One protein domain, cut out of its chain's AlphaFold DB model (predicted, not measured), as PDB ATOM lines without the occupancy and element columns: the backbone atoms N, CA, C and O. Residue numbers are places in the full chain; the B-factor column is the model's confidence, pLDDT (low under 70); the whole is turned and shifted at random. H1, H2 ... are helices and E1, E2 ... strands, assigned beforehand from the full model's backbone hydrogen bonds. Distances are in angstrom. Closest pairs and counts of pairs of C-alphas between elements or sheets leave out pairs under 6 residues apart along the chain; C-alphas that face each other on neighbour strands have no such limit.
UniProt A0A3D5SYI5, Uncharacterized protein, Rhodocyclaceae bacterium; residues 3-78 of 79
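This is residues 3 to 78 of the 79 residues of an uncharacterized protein of Rhodocyclaceae bacterium (UniProt A0A3D5SYI5). A two-stranded parallel sheet, E2 and E4, has helix H2 packed over one face, while a separate small antiparallel pair, E1 and E3, lies towards one end of the long axis with the loop of residues 40 to 52. Residues 3 to 4 pair beside E2 in parallel and widen that sheet for a short way, and H1 lies at a slant to one side of H2. The printed part has 76 residues, with two named helices and four named strands in the order E1, H1, E2, E3, H2, E4, and its class is mixed, helices and strands. It is compact, with a radius of gyration of the C-alphas of 12.9 A, yet elongated in outline, with spans of 37, 23 and 23 A.

E2 is residues 36 to 39, 9.5 A from first to last C-alpha, with C-alpha 36 at (208.719, 144.772, 172.350). E4, residues 75 to 78, is 9.9 A long and ends at C-alpha 78 at (218.328, 140.377, 173.905). H2 is residues 58 to 69, 16.3 A long, and H1 is residues 15 to 27, 18.5 A long. E1 is residues 6 to 8, 6.5 A long, with C-alpha 6 at (221.123, 151.758, 179.280). E3 is residues 53 to 55, 7.1 A long.

E2 and E4 are parallel neighbours at 23 degrees; N 38 and O 76 are 2.8 A apart and N 76 and O 36 are 2.9 A apart, both within hydrogen-bond range. The closest C-alphas of H2 and E4 are those of Arg 69 and Val 75, 6.3 A apart. Those of H2 and E2 are Leu 38 and Ala 65, 7.0 A apart. H1 and H2 only just touch, with 3 pairs of C-alphas within 8 A, made by residues 18 to 22 of H1 and residues 64 to 68 of H2. Their closest C-alphas are those of Leu 22 and Ile 68, 6.5 A apart. Their lines stand at a steep tilt of 39 degrees, and they run the same way. E1 and E3 are antiparallel neighbours at 143 degrees, with N 7 and O 54 within hydrogen-bond range at 2.8 A. Among the pairs that are apart are E1 and E2, E3 and E4, and H1 and E4. In H1 and H2 every O i to N i+4 pair is within hydrogen-bond range.

The two C-alphas farthest apart are those of Glu 31 and Pro 51, 37.4 A. The printed part has no cut. The link from E2 to E3, 13 residues, is long; the links from E3 to H2 and from H2 to E4 are tight. The mean pLDDT of the printed part is 94.3, and no printed residue is under 70.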
ATOM      1  N   SER A   3     213.348 148.768 171.796       95.81
ATOM      2  CA  SER A   3     213.712 149.691 172.869       95.81
ATOM      3  C   SER A   3     215.067 149.297 173.442       95.81
ATOM      4  O   SER A   3     215.230 148.186 173.951       95.81
ATOM      5  N   CYS A   4     216.029 150.214 173.349       94.31
ATOM      6  CA  CYS A   4     217.322 150.079 174.009       94.31
ATOM      7  C   CYS A   4     217.246 150.702 175.402       94.31
ATOM      8  O   CYS A   4     216.738 151.814 175.544       94.31
ATOM      9  N   VAL A   5     217.762 150.002 176.406       95.31
ATOM     10  CA  VAL A   5     217.849 150.504 177.778       95.31
ATOM     11  C   VAL A   5     219.302 150.472 178.228       95.31
ATOM     12  O   VAL A   5     220.001 149.472 178.067       95.31
ATOM     13  N   PHE A   6     219.760 151.577 178.797       94.31
ATOM     14  CA  PHE A   6     221.123 151.758 179.280       94.31
ATOM     15  C   PHE A   6     221.106 152.591 180.559       94.31
ATOM     16  O   PHE A   6     220.113 153.240 180.891       94.31
ATOM     17  N   ARG A   7     222.211 152.541 181.295       95.06
ATOM     18  CA  ARG A   7     222.459 153.442 182.408       95.06
ATOM     19  C   ARG A   7     222.993 154.753 181.859       95.06
ATOM     20  O   ARG A   7     223.821 154.734 180.949       95.06
ATOM     21  N   LEU A   8     222.549 155.858 182.436       94.81
ATOM     22  CA  LEU A   8     223.090 157.189 182.211       94.81
ATOM     23  C   LEU A   8     223.776 157.647 183.498       94.81
ATOM     24  O   LEU A   8     223.166 157.637 184.564       94.81
ATOM     25  N   ASP A   9     225.059 157.983 183.407       95.25
ATOM     26  CA  ASP A   9     225.909 158.345 184.548       95.25
ATOM     27  C   ASP A   9     225.857 157.296 185.677       95.25
ATOM     28  O   ASP A   9     225.831 157.607 186.865       95.25
ATOM     29  N   GLY A  10     225.795 156.017 185.295       93.75
ATOM     30  CA  GLY A  10     225.699 154.889 186.225       93.75
ATOM     31  C   GLY A  10     224.298 154.632 186.793       93.75
ATOM     32  O   GLY A  10     224.100 153.596 187.428       93.75
ATOM     33  N   ALA A  11     223.302 155.478 186.526       95.56
ATOM     34  CA  ALA A  11     221.919 155.281 186.956       95.56
ATOM     35  C   ALA A  11     221.076 154.614 185.859       95.56
ATOM     36  O   ALA A  11     221.080 155.049 184.712       95.56
ATOM     37  N   GLY A  12     220.364 153.537 186.200       95.00
ATOM     38  CA  GLY A  12     219.363 152.928 185.320       95.00
ATOM     39  C   GLY A  12     218.046 153.710 185.354       95.00
ATOM     40  O   GLY A  12     217.909 154.615 186.182       95.00
ATOM     41  N   PRO A  13     217.069 153.348 184.503       96.25
ATOM     42  CA  PRO A  13     215.764 153.993 184.505       96.25
ATOM     43  C   PRO A  13     215.094 153.890 185.875       96.25
ATOM     44  O   PRO A  13     214.979 152.806 186.455       96.25
ATOM     45  N   GLN A  14     214.622 155.018 186.378       95.75
ATOM     46  CA  GLN A  14     213.839 155.098 187.596       95.75
ATOM     47  C   GLN A  14     212.447 154.500 187.379       95.75
ATOM     48  O   GLN A  14     211.920 154.468 186.266       95.75
ATOM     49  N   SER A  15     211.793 154.087 188.469       95.75
ATOM     50  CA  SER A  15     210.441 153.514 188.409       95.75
ATOM     51  C   SER A  15     209.450 154.406 187.658       95.75
ATOM     52  O   SER A  15     208.673 153.889 186.858       95.75
ATOM     53  N   ARG A  16     209.543 155.731 187.853       97.50
ATOM     54  CA  ARG A  16     208.719 156.728 187.160       97.50
ATOM     55  C   ARG A  16     208.950 156.732 185.646       97.50
ATOM     56  O   ARG A  16     207.988 156.772 184.891       97.50
ATOM     57  N   GLU A  17     210.200 156.678 185.198       97.44
ATOM     58  CA  GLU A  17     210.531 156.659 183.764       97.44
ATOM     59  C   GLU A  17     209.999 155.380 183.107       97.44
ATOM     60  O   GLU A  17     209.483 155.403 181.988       97.44
ATOM     61  N   ILE A  18     210.039 154.258 183.836       97.75
ATOM     62  CA  ILE A  18     209.423 153.010 183.388       97.75
ATOM     63  C   ILE A  18     207.892 153.159 183.334       97.75
ATOM     64  O   ILE A  18     207.292 152.743 182.348       97.75
ATOM     65  N   ASP A  19     207.244 153.783 184.324       98.19
ATOM     66  CA  ASP A  19     205.788 154.032 184.313       98.19
ATOM     67  C   ASP A  19     205.345 154.879 183.113       98.19
ATOM     68  O   ASP A  19     204.331 154.587 182.461       98.19
ATOM     69  N   GLU A  20     206.117 155.918 182.802       98.06
ATOM     70  CA  GLU A  20     205.902 156.788 181.649       98.06
ATOM     71  C   GLU A  20     206.092 156.009 180.340       98.06
ATOM     72  O   GLU A  20     205.246 156.094 179.446       98.06
ATOM     73  N   TYR A  21     207.112 155.151 180.254       97.56
ATOM     74  CA  TYR A  21     207.298 154.255 179.113       97.56
ATOM     75  C   TYR A  21     206.131 153.268 178.933       97.56
ATOM     76  O   TYR A  21     205.625 153.105 177.822       97.56
ATOM     77  N   LEU A  22     205.631 152.652 180.006       97.75
ATOM     78  CA  LEU A  22     204.455 151.774 179.926       97.75
ATOM     79  C   LEU A  22     203.201 152.542 179.485       97.75
ATOM     80  O   LEU A  22     202.359 152.003 178.766       97.75
ATOM     81  N   THR A  23     203.071 153.804 179.896       98.00
ATOM     82  CA  THR A  23     201.981 154.681 179.448       98.00
ATOM     83  C   THR A  23     202.095 154.974 177.961       98.00
ATOM     84  O   THR A  23     201.108 154.812 177.247       98.00
ATOM     85  N   LEU A  24     203.296 155.282 177.471       96.44
ATOM     86  CA  LEU A  24     203.563 155.460 176.045       96.44
ATOM     87  C   LEU A  24     203.161 154.220 175.232       96.44
ATOM     88  O   LEU A  24     202.498 154.356 174.205       96.44
ATOM     89  N   LEU A  25     203.507 153.014 175.700       96.00
ATOM     90  CA  LEU A  25     203.120 151.758 175.043       96.00
ATOM     91  C   LEU A  25     201.599 151.593 174.942       96.00
ATOM     92  O   LEU A  25     201.098 151.165 173.905       96.00
ATOM     93  N   ARG A  26     200.865 151.953 176.003       95.75
ATOM     94  CA  ARG A  26     199.394 151.930 176.005       95.75
ATOM     95  C   ARG A  26     198.814 152.947 175.033       95.75
ATOM     96  O   ARG A  26     197.941 152.598 174.247       95.75
ATOM     97  N   THR A  27     199.320 154.176 175.045       95.38
ATOM     98  CA  THR A  27     198.869 155.246 174.143       95.38
ATOM     99  C   THR A  27     199.164 154.929 172.677       95.38
ATOM    100  O   THR A  27     198.382 155.296 171.805       95.38
ATOM    101  N   ALA A  28     200.250 154.206 172.393       91.88
ATOM    102  CA  ALA A  28     200.571 153.738 171.047       91.88
ATOM    103  C   ALA A  28     199.597 152.660 170.513       91.88
ATOM    104  O   ALA A  28     199.624 152.367 169.315       91.88
ATOM    105  N   GLY A  29     198.741 152.091 171.372       94.19
ATOM    106  CA  GLY A  29     197.824 150.998 171.050       94.19
ATOM    107  C   GLY A  29     198.535 149.649 171.099       94.19
ATOM    108  O   GLY A  29     199.162 149.226 170.125       94.19
ATOM    109  N   ILE A  30     198.442 148.953 172.236       94.12
ATOM    110  CA  ILE A  30     199.108 147.659 172.461       94.12
ATOM    111  C   ILE A  30     198.709 146.605 171.418       94.12
ATOM    112  O   ILE A  30     199.540 145.811 170.987       94.12
ATOM    113  N   GLU A  31     197.464 146.644 170.952       93.94
ATOM    114  CA  GLU A  31     196.892 145.760 169.940       93.94
ATOM    115  C   GLU A  31     197.510 145.952 168.551       93.94
ATOM    116  O   GLU A  31     197.464 145.053 167.713       93.94
ATOM    117  N   ARG A  32     198.126 147.113 168.306       94.69
ATOM    118  CA  ARG A  32     198.813 147.434 167.048       94.69
ATOM    119  C   ARG A  32     200.272 146.995 167.056       94.69
ATOM    120  O   ARG A  32     200.928 147.014 166.012       94.69
ATOM    121  N   LEU A  33     200.804 146.626 168.218       94.06
ATOM    122  CA  LEU A  33     202.192 146.235 168.390       94.06
ATOM    123  C   LEU A  33     202.315 144.711 168.377       94.06
ATOM    124  O   LEU A  33     201.662 144.001 169.130       94.06
ATOM    125  N   GLN A  34     203.265 144.194 167.597       95.75
ATOM    126  CA  GLN A  34     203.629 142.769 167.656       95.75
ATOM    127  C   GLN A  34     204.340 142.374 168.967       95.75
ATOM    128  O   GLN A  34     204.570 141.193 169.225       95.75
ATOM    129  N   GLY A  35     204.716 143.363 169.778       96.56
ATOM    130  CA  GLY A  35     205.499 143.214 170.996       96.56
ATOM    131  C   GLY A  35     206.668 144.197 171.066       96.56
ATOM    132  O   GLY A  35     206.816 145.103 170.228       96.56
ATOM    133  N   VAL A  36     207.511 143.991 172.075       97.69
ATOM    134  CA  VAL A  36     208.719 144.772 172.350       97.69
ATOM    135  C   VAL A  36     209.948 143.870 172.252       97.69
ATOM    136  O   VAL A  36     210.032 142.843 172.928       97.69
ATOM    137  N   LEU A  37     210.915 144.265 171.426       97.56
ATOM    138  CA  LEU A  37     212.293 143.795 171.553       97.56
ATOM    139  C   LEU A  37     213.015 144.732 172.520       97.56
ATOM    140  O   LEU A  37     213.209 145.905 172.201       97.56
ATOM    141  N   LEU A  38     213.377 144.219 173.691       97.25
ATOM    142  CA  LEU A  38     214.085 144.952 174.731       97.25
ATOM    143  C   LEU A  38     215.550 144.510 174.746       97.25
ATOM    144  O   LEU A  38     215.821 143.311 174.808       97.25
ATOM    145  N   TYR A  39     216.486 145.450 174.671       95.44
ATOM    146  CA  TYR A  39     217.911 145.121 174.614       95.44
ATOM    147  C   TYR A  39     218.783 146.159 175.322       95.44
ATOM    148  O   TYR A  39     218.420 147.332 175.428       95.44
ATOM    149  N   GLY A  40     219.930 145.708 175.825       93.50
ATOM    150  CA  GLY A  40     220.933 146.557 176.463       93.50
ATOM    151  C   GLY A  40     221.898 147.208 175.469       93.50
ATOM    152  O   GLY A  40     221.850 146.975 174.259       93.50
ATOM    153  N   LEU A  41     222.823 148.015 175.986       90.75
ATOM    154  CA  LEU A  41     223.915 148.576 175.194       90.75
ATOM    155  C   LEU A  41     224.963 147.490 174.880       90.75
ATOM    156  O   LEU A  41     225.832 147.204 175.697       90.75
ATOM    157  N   ALA A  42     224.889 146.897 173.686       81.12
ATOM    158  CA  ALA A  42     225.782 145.806 173.270       81.12
ATOM    159  C   ALA A  42     227.175 146.270 172.801       81.12
ATOM    160  O   ALA A  42     228.114 145.477 172.737       81.12
ATOM    161  N   ARG A  43     227.316 147.543 172.410       83.44
ATOM    162  CA  ARG A  43     228.581 148.138 171.948       83.44
ATOM    163  C   ARG A  43     228.697 149.572 172.461       83.44
ATOM    164  O   ARG A  43     227.661 150.229 172.582       83.44
ATOM    165  N   PRO A  44     229.919 150.078 172.702       76.69
ATOM    166  CA  PRO A  44     230.121 151.488 173.005       76.69
ATOM    167  C   PRO A  44     229.471 152.369 171.936       76.69
ATOM    168  O   PRO A  44     229.611 152.114 170.737       76.69
ATOM    169  N   SER A  45     228.738 153.389 172.376       80.69
ATOM    170  CA  SER A  45     228.221 154.411 171.470       80.69
ATOM    171  C   SER A  45     229.389 155.216 170.886       80.69
ATOM    172  O   SER A  45     230.403 155.413 171.550       80.69
ATOM    173  N   MET A  46     229.250 155.690 169.649       85.88
ATOM    174  CA  MET A  46     230.210 156.615 169.023       85.88
ATOM    175  C   MET A  46     229.784 158.083 169.184       85.88
ATOM    176  O   MET A  46     230.356 158.970 168.558       85.88
ATOM    177  N   GLN A  47     228.738 158.333 169.975       87.12
ATOM    178  CA  GLN A  47     228.235 159.675 170.260       87.12
ATOM    179  C   GLN A  47     229.072 160.349 171.362       87.12
ATOM    180  O   GLN A  47     229.664 159.644 172.182       87.12
ATOM    181  N   PRO A  48     229.102 161.692 171.435       88.75
ATOM    182  CA  PRO A  48     229.849 162.424 172.462       88.75
ATOM    183  C   PRO A  48     229.513 162.000 173.899       88.75
ATOM    184  O   PRO A  48     230.385 161.960 174.764       88.75
ATOM    185  N   GLU A  49     228.261 161.631 174.152       90.38
ATOM    186  CA  GLU A  49     227.759 161.217 175.460       90.38
ATOM    187  C   GLU A  49     228.074 159.754 175.797       90.38
ATOM    188  O   GLU A  49     227.749 159.307 176.894       90.38
ATOM    189  N   ALA A  50     228.729 158.998 174.908       89.62
ATOM    190  CA  ALA A  50     229.068 157.594 175.129       89.62
ATOM    191  C   ALA A  50     229.747 157.286 176.477       89.62
ATOM    192  O   ALA A  50     229.381 156.272 177.070       89.62
ATOM    193  N   PRO A  51     230.658 158.126 177.019       91.44
ATOM    194  CA  PRO A  51     231.271 157.875 178.327       91.44
ATOM    195  C   PRO A  51     230.274 157.860 179.493       91.44
ATOM    196  O   PRO A  51     230.571 157.312 180.549       91.44
ATOM    197  N   ARG A  52     229.095 158.466 179.310       94.25
ATOM    198  CA  ARG A  52     228.013 158.500 180.299       94.25
ATOM    199  C   ARG A  52     227.121 157.268 180.218       94.25
ATOM    200  O   ARG A  52     226.315 157.049 181.115       94.25
ATOM    201  N   LEU A  53     227.229 156.480 179.148       94.19
ATOM    202  CA  LEU A  53     226.363 155.336 178.898       94.19
ATOM    203  C   LEU A  53     227.038 154.043 179.351       94.19
ATOM    204  O   LEU A  53     228.184 153.768 178.995       94.19
ATOM    205  N   SER A  54     226.314 153.201 180.079       93.00
ATOM    206  CA  SER A  54     226.765 151.842 180.390       93.00
ATOM    207  C   SER A  54     225.634 150.825 180.283       93.00
ATOM    208  O   SER A  54     224.451 151.167 180.300       93.00
ATOM    209  N   ALA A  55     225.988 149.553 180.099       92.50
ATOM    210  CA  ALA A  55     225.003 148.483 179.993       92.50
ATOM    211  C   ALA A  55     224.238 148.294 181.317       92.50
ATOM    212  O   ALA A  55     224.803 148.443 182.403       92.50
ATOM    213  N   LEU A  56     222.952 147.934 181.228       92.81
ATOM    214  CA  LEU A  56     222.214 147.431 182.389       92.81
ATOM    215  C   LEU A  56     222.652 145.994 182.696       92.81
ATOM    216  O   LEU A  56     222.841 145.206 181.766       92.81
ATOM    217  N   PRO A  57     222.727 145.607 183.979       92.00
ATOM    218  CA  PRO A  57     222.755 144.202 184.359       92.00
ATOM    219  C   PRO A  57     221.536 143.455 183.805       92.00
ATOM    220  O   PRO A  57     220.423 143.986 183.807       92.00
ATOM    221  N   ALA A  58     221.728 142.201 183.390       91.62
ATOM    222  CA  ALA A  58     220.664 141.387 182.793       91.62
ATOM    223  C   ALA A  58     219.404 141.312 183.676       91.62
ATOM    224  O   ALA A  58     218.299 141.489 183.177       91.62
ATOM    225  N   GLY A  59     219.571 141.166 184.996       93.81
ATOM    226  CA  GLY A  59     218.445 141.109 185.934       93.81
ATOM    227  C   GLY A  59     217.596 142.386 185.980       93.81
ATOM    228  O   GLY A  59     216.383 142.307 186.152       93.81
ATOM    229  N   GLU A  60     218.196 143.562 185.775       94.00
ATOM    230  CA  GLU A  60     217.442 144.822 185.704       94.00
ATOM    231  C   GLU A  60     216.694 144.954 184.376       94.00
ATOM    232  O   GLU A  60     215.544 145.396 184.351       94.00
ATOM    233  N   LEU A  61     217.311 144.513 183.276       95.44
ATOM    234  CA  LEU A  61     216.657 144.472 181.970       95.44
ATOM    235  C   LEU A  61     215.462 143.504 181.980       95.44
ATOM    236  O   LEU A  61     214.389 143.835 181.470       95.44
ATOM    237  N   ASP A  62     215.614 142.343 182.620       96.25
ATOM    238  CA  ASP A  62     214.545 141.358 182.801       96.25
ATOM    239  C   ASP A  62     213.425 141.867 183.715       96.25
ATOM    240  O   ASP A  62     212.248 141.626 183.430       96.25
ATOM    241  N   ALA A  63     213.755 142.624 184.766       96.69
ATOM    242  CA  ALA A  63     212.758 143.263 185.621       96.69
ATOM    243  C   ALA A  63     211.894 144.254 184.822       96.69
ATOM    244  O   ALA A  63     210.665 144.202 184.894       96.69
ATOM    245  N   ILE A  64     212.511 145.096 183.986       97.25
ATOM    246  CA  ILE A  64     211.785 145.998 183.078       97.25
ATOM    247  C   ILE A  64     210.935 145.190 182.088       97.25
ATOM    248  O   ILE A  64     209.766 145.513 181.871       97.25
ATOM    249  N   ALA A  65     211.475 144.107 181.521       97.81
ATOM    250  CA  ALA A  65     210.726 143.228 180.627       97.81
ATOM    251  C   ALA A  65     209.484 142.629 181.304       97.81
ATOM    252  O   ALA A  65     208.435 142.539 180.666       97.81
ATOM    253  N   GLY A  66     209.577 142.247 182.581       98.12
ATOM    254  CA  GLY A  66     208.441 141.801 183.392       98.12
ATOM    255  C   GLY A  66     207.326 142.843 183.433       98.12
ATOM    256  O   GLY A  66     206.194 142.544 183.058       98.12
ATOM    257  N   ARG A  67     207.674 144.093 183.746       98.06
ATOM    258  CA  ARG A  67     206.714 145.207 183.798       98.06
ATOM    259  C   ARG A  67     206.050 145.503 182.451       98.06
ATOM    260  O   ARG A  67     204.876 145.844 182.397       98.06
ATOM    261  N   ILE A  68     206.771 145.349 181.341       97.75
ATOM    262  CA  ILE A  68     206.181 145.502 180.000       97.75
ATOM    263  C   ILE A  68     205.197 144.362 179.704       97.75
ATOM    264  O   ILE A  68     204.147 144.595 179.112       97.75
ATOM    265  N   ARG A  69     205.497 143.125 180.122       97.88
ATOM    266  CA  ARG A  69     204.588 141.982 179.910       97.88
ATOM    267  C   ARG A  69     203.246 142.168 180.619       97.88
ATOM    268  O   ARG A  69     202.234 141.707 180.098       97.88
ATOM    269  N   GLU A  70     203.209 142.892 181.739       97.06
ATOM    270  CA  GLU A  70     201.966 143.244 182.447       97.06
ATOM    271  C   GLU A  70     201.006 144.088 181.592       97.06
ATOM    272  O   GLU A  70     199.803 144.081 181.832       97.06
ATOM    273  N   THR A  71     201.490 144.764 180.541       95.44
ATOM    274  CA  THR A  71     200.617 145.481 179.596       95.44
ATOM    275  C   THR A  71     199.955 144.558 178.567       95.44
ATOM    276  O   THR A  71     199.285 145.051 177.663       95.44
ATOM    277  N   GLY A  72     200.192 143.243 178.629       96.06
ATOM    278  CA  GLY A  72     199.716 142.255 177.655       96.06
ATOM    279  C   GLY A  72     200.587 142.126 176.398       96.06
ATOM    280  O   GLY A  72     200.280 141.327 175.513       96.06
ATOM    281  N   LEU A  73     201.689 142.879 176.304       96.94
ATOM    282  CA  LEU A  73     202.611 142.806 175.171       96.94
ATOM    283  C   LEU A  73     203.567 141.614 175.298       96.94
ATOM    284  O   LEU A  73     204.098 141.312 176.366       96.94
ATOM    285  N   ARG A  74     203.870 140.971 174.165       97.44
ATOM    286  CA  ARG A  74     204.986 140.016 174.081       97.44
ATOM    287  C   ARG A  74     206.306 140.771 174.208       97.44
ATOM    288  O   ARG A  74     206.492 141.790 173.546       97.44
ATOM    289  N   VAL A  75     207.239 140.245 174.999       97.94
ATOM    290  CA  VAL A  75     208.560 140.862 175.193       97.94
ATOM    291  C   VAL A  75     209.664 139.845 174.962       97.94
ATOM    292  O   VAL A  75     209.733 138.829 175.663       97.94
ATOM    293  N   ARG A  76     210.541 140.146 174.003       97.69
ATOM    294  CA  ARG A  76     211.787 139.417 173.757       97.69
ATOM    295  C   ARG A  76     212.940 140.236 174.320       97.69
ATOM    296  O   ARG A  76     213.083 141.397 173.956       97.69
ATOM    297  N   VAL A  77     213.748 139.619 175.174       96.44
ATOM    298  CA  VAL A  77     214.966 140.232 175.714       96.44
ATOM    299  C   VAL A  77     216.153 139.761 174.878       96.44
ATOM    300  O   VAL A  77     216.252 138.568 174.579       96.44
ATOM    301  N   SER A  78     217.010 140.690 174.460       89.81
ATOM    302  CA  SER A  78     218.328 140.377 173.905       89.81
ATOM    303  C   SER A  78     219.397 140.832 174.898       89.81
ATOM    304  O   SER A  78     219.441 142.033 175.184       89.81
TER     305      SER A  78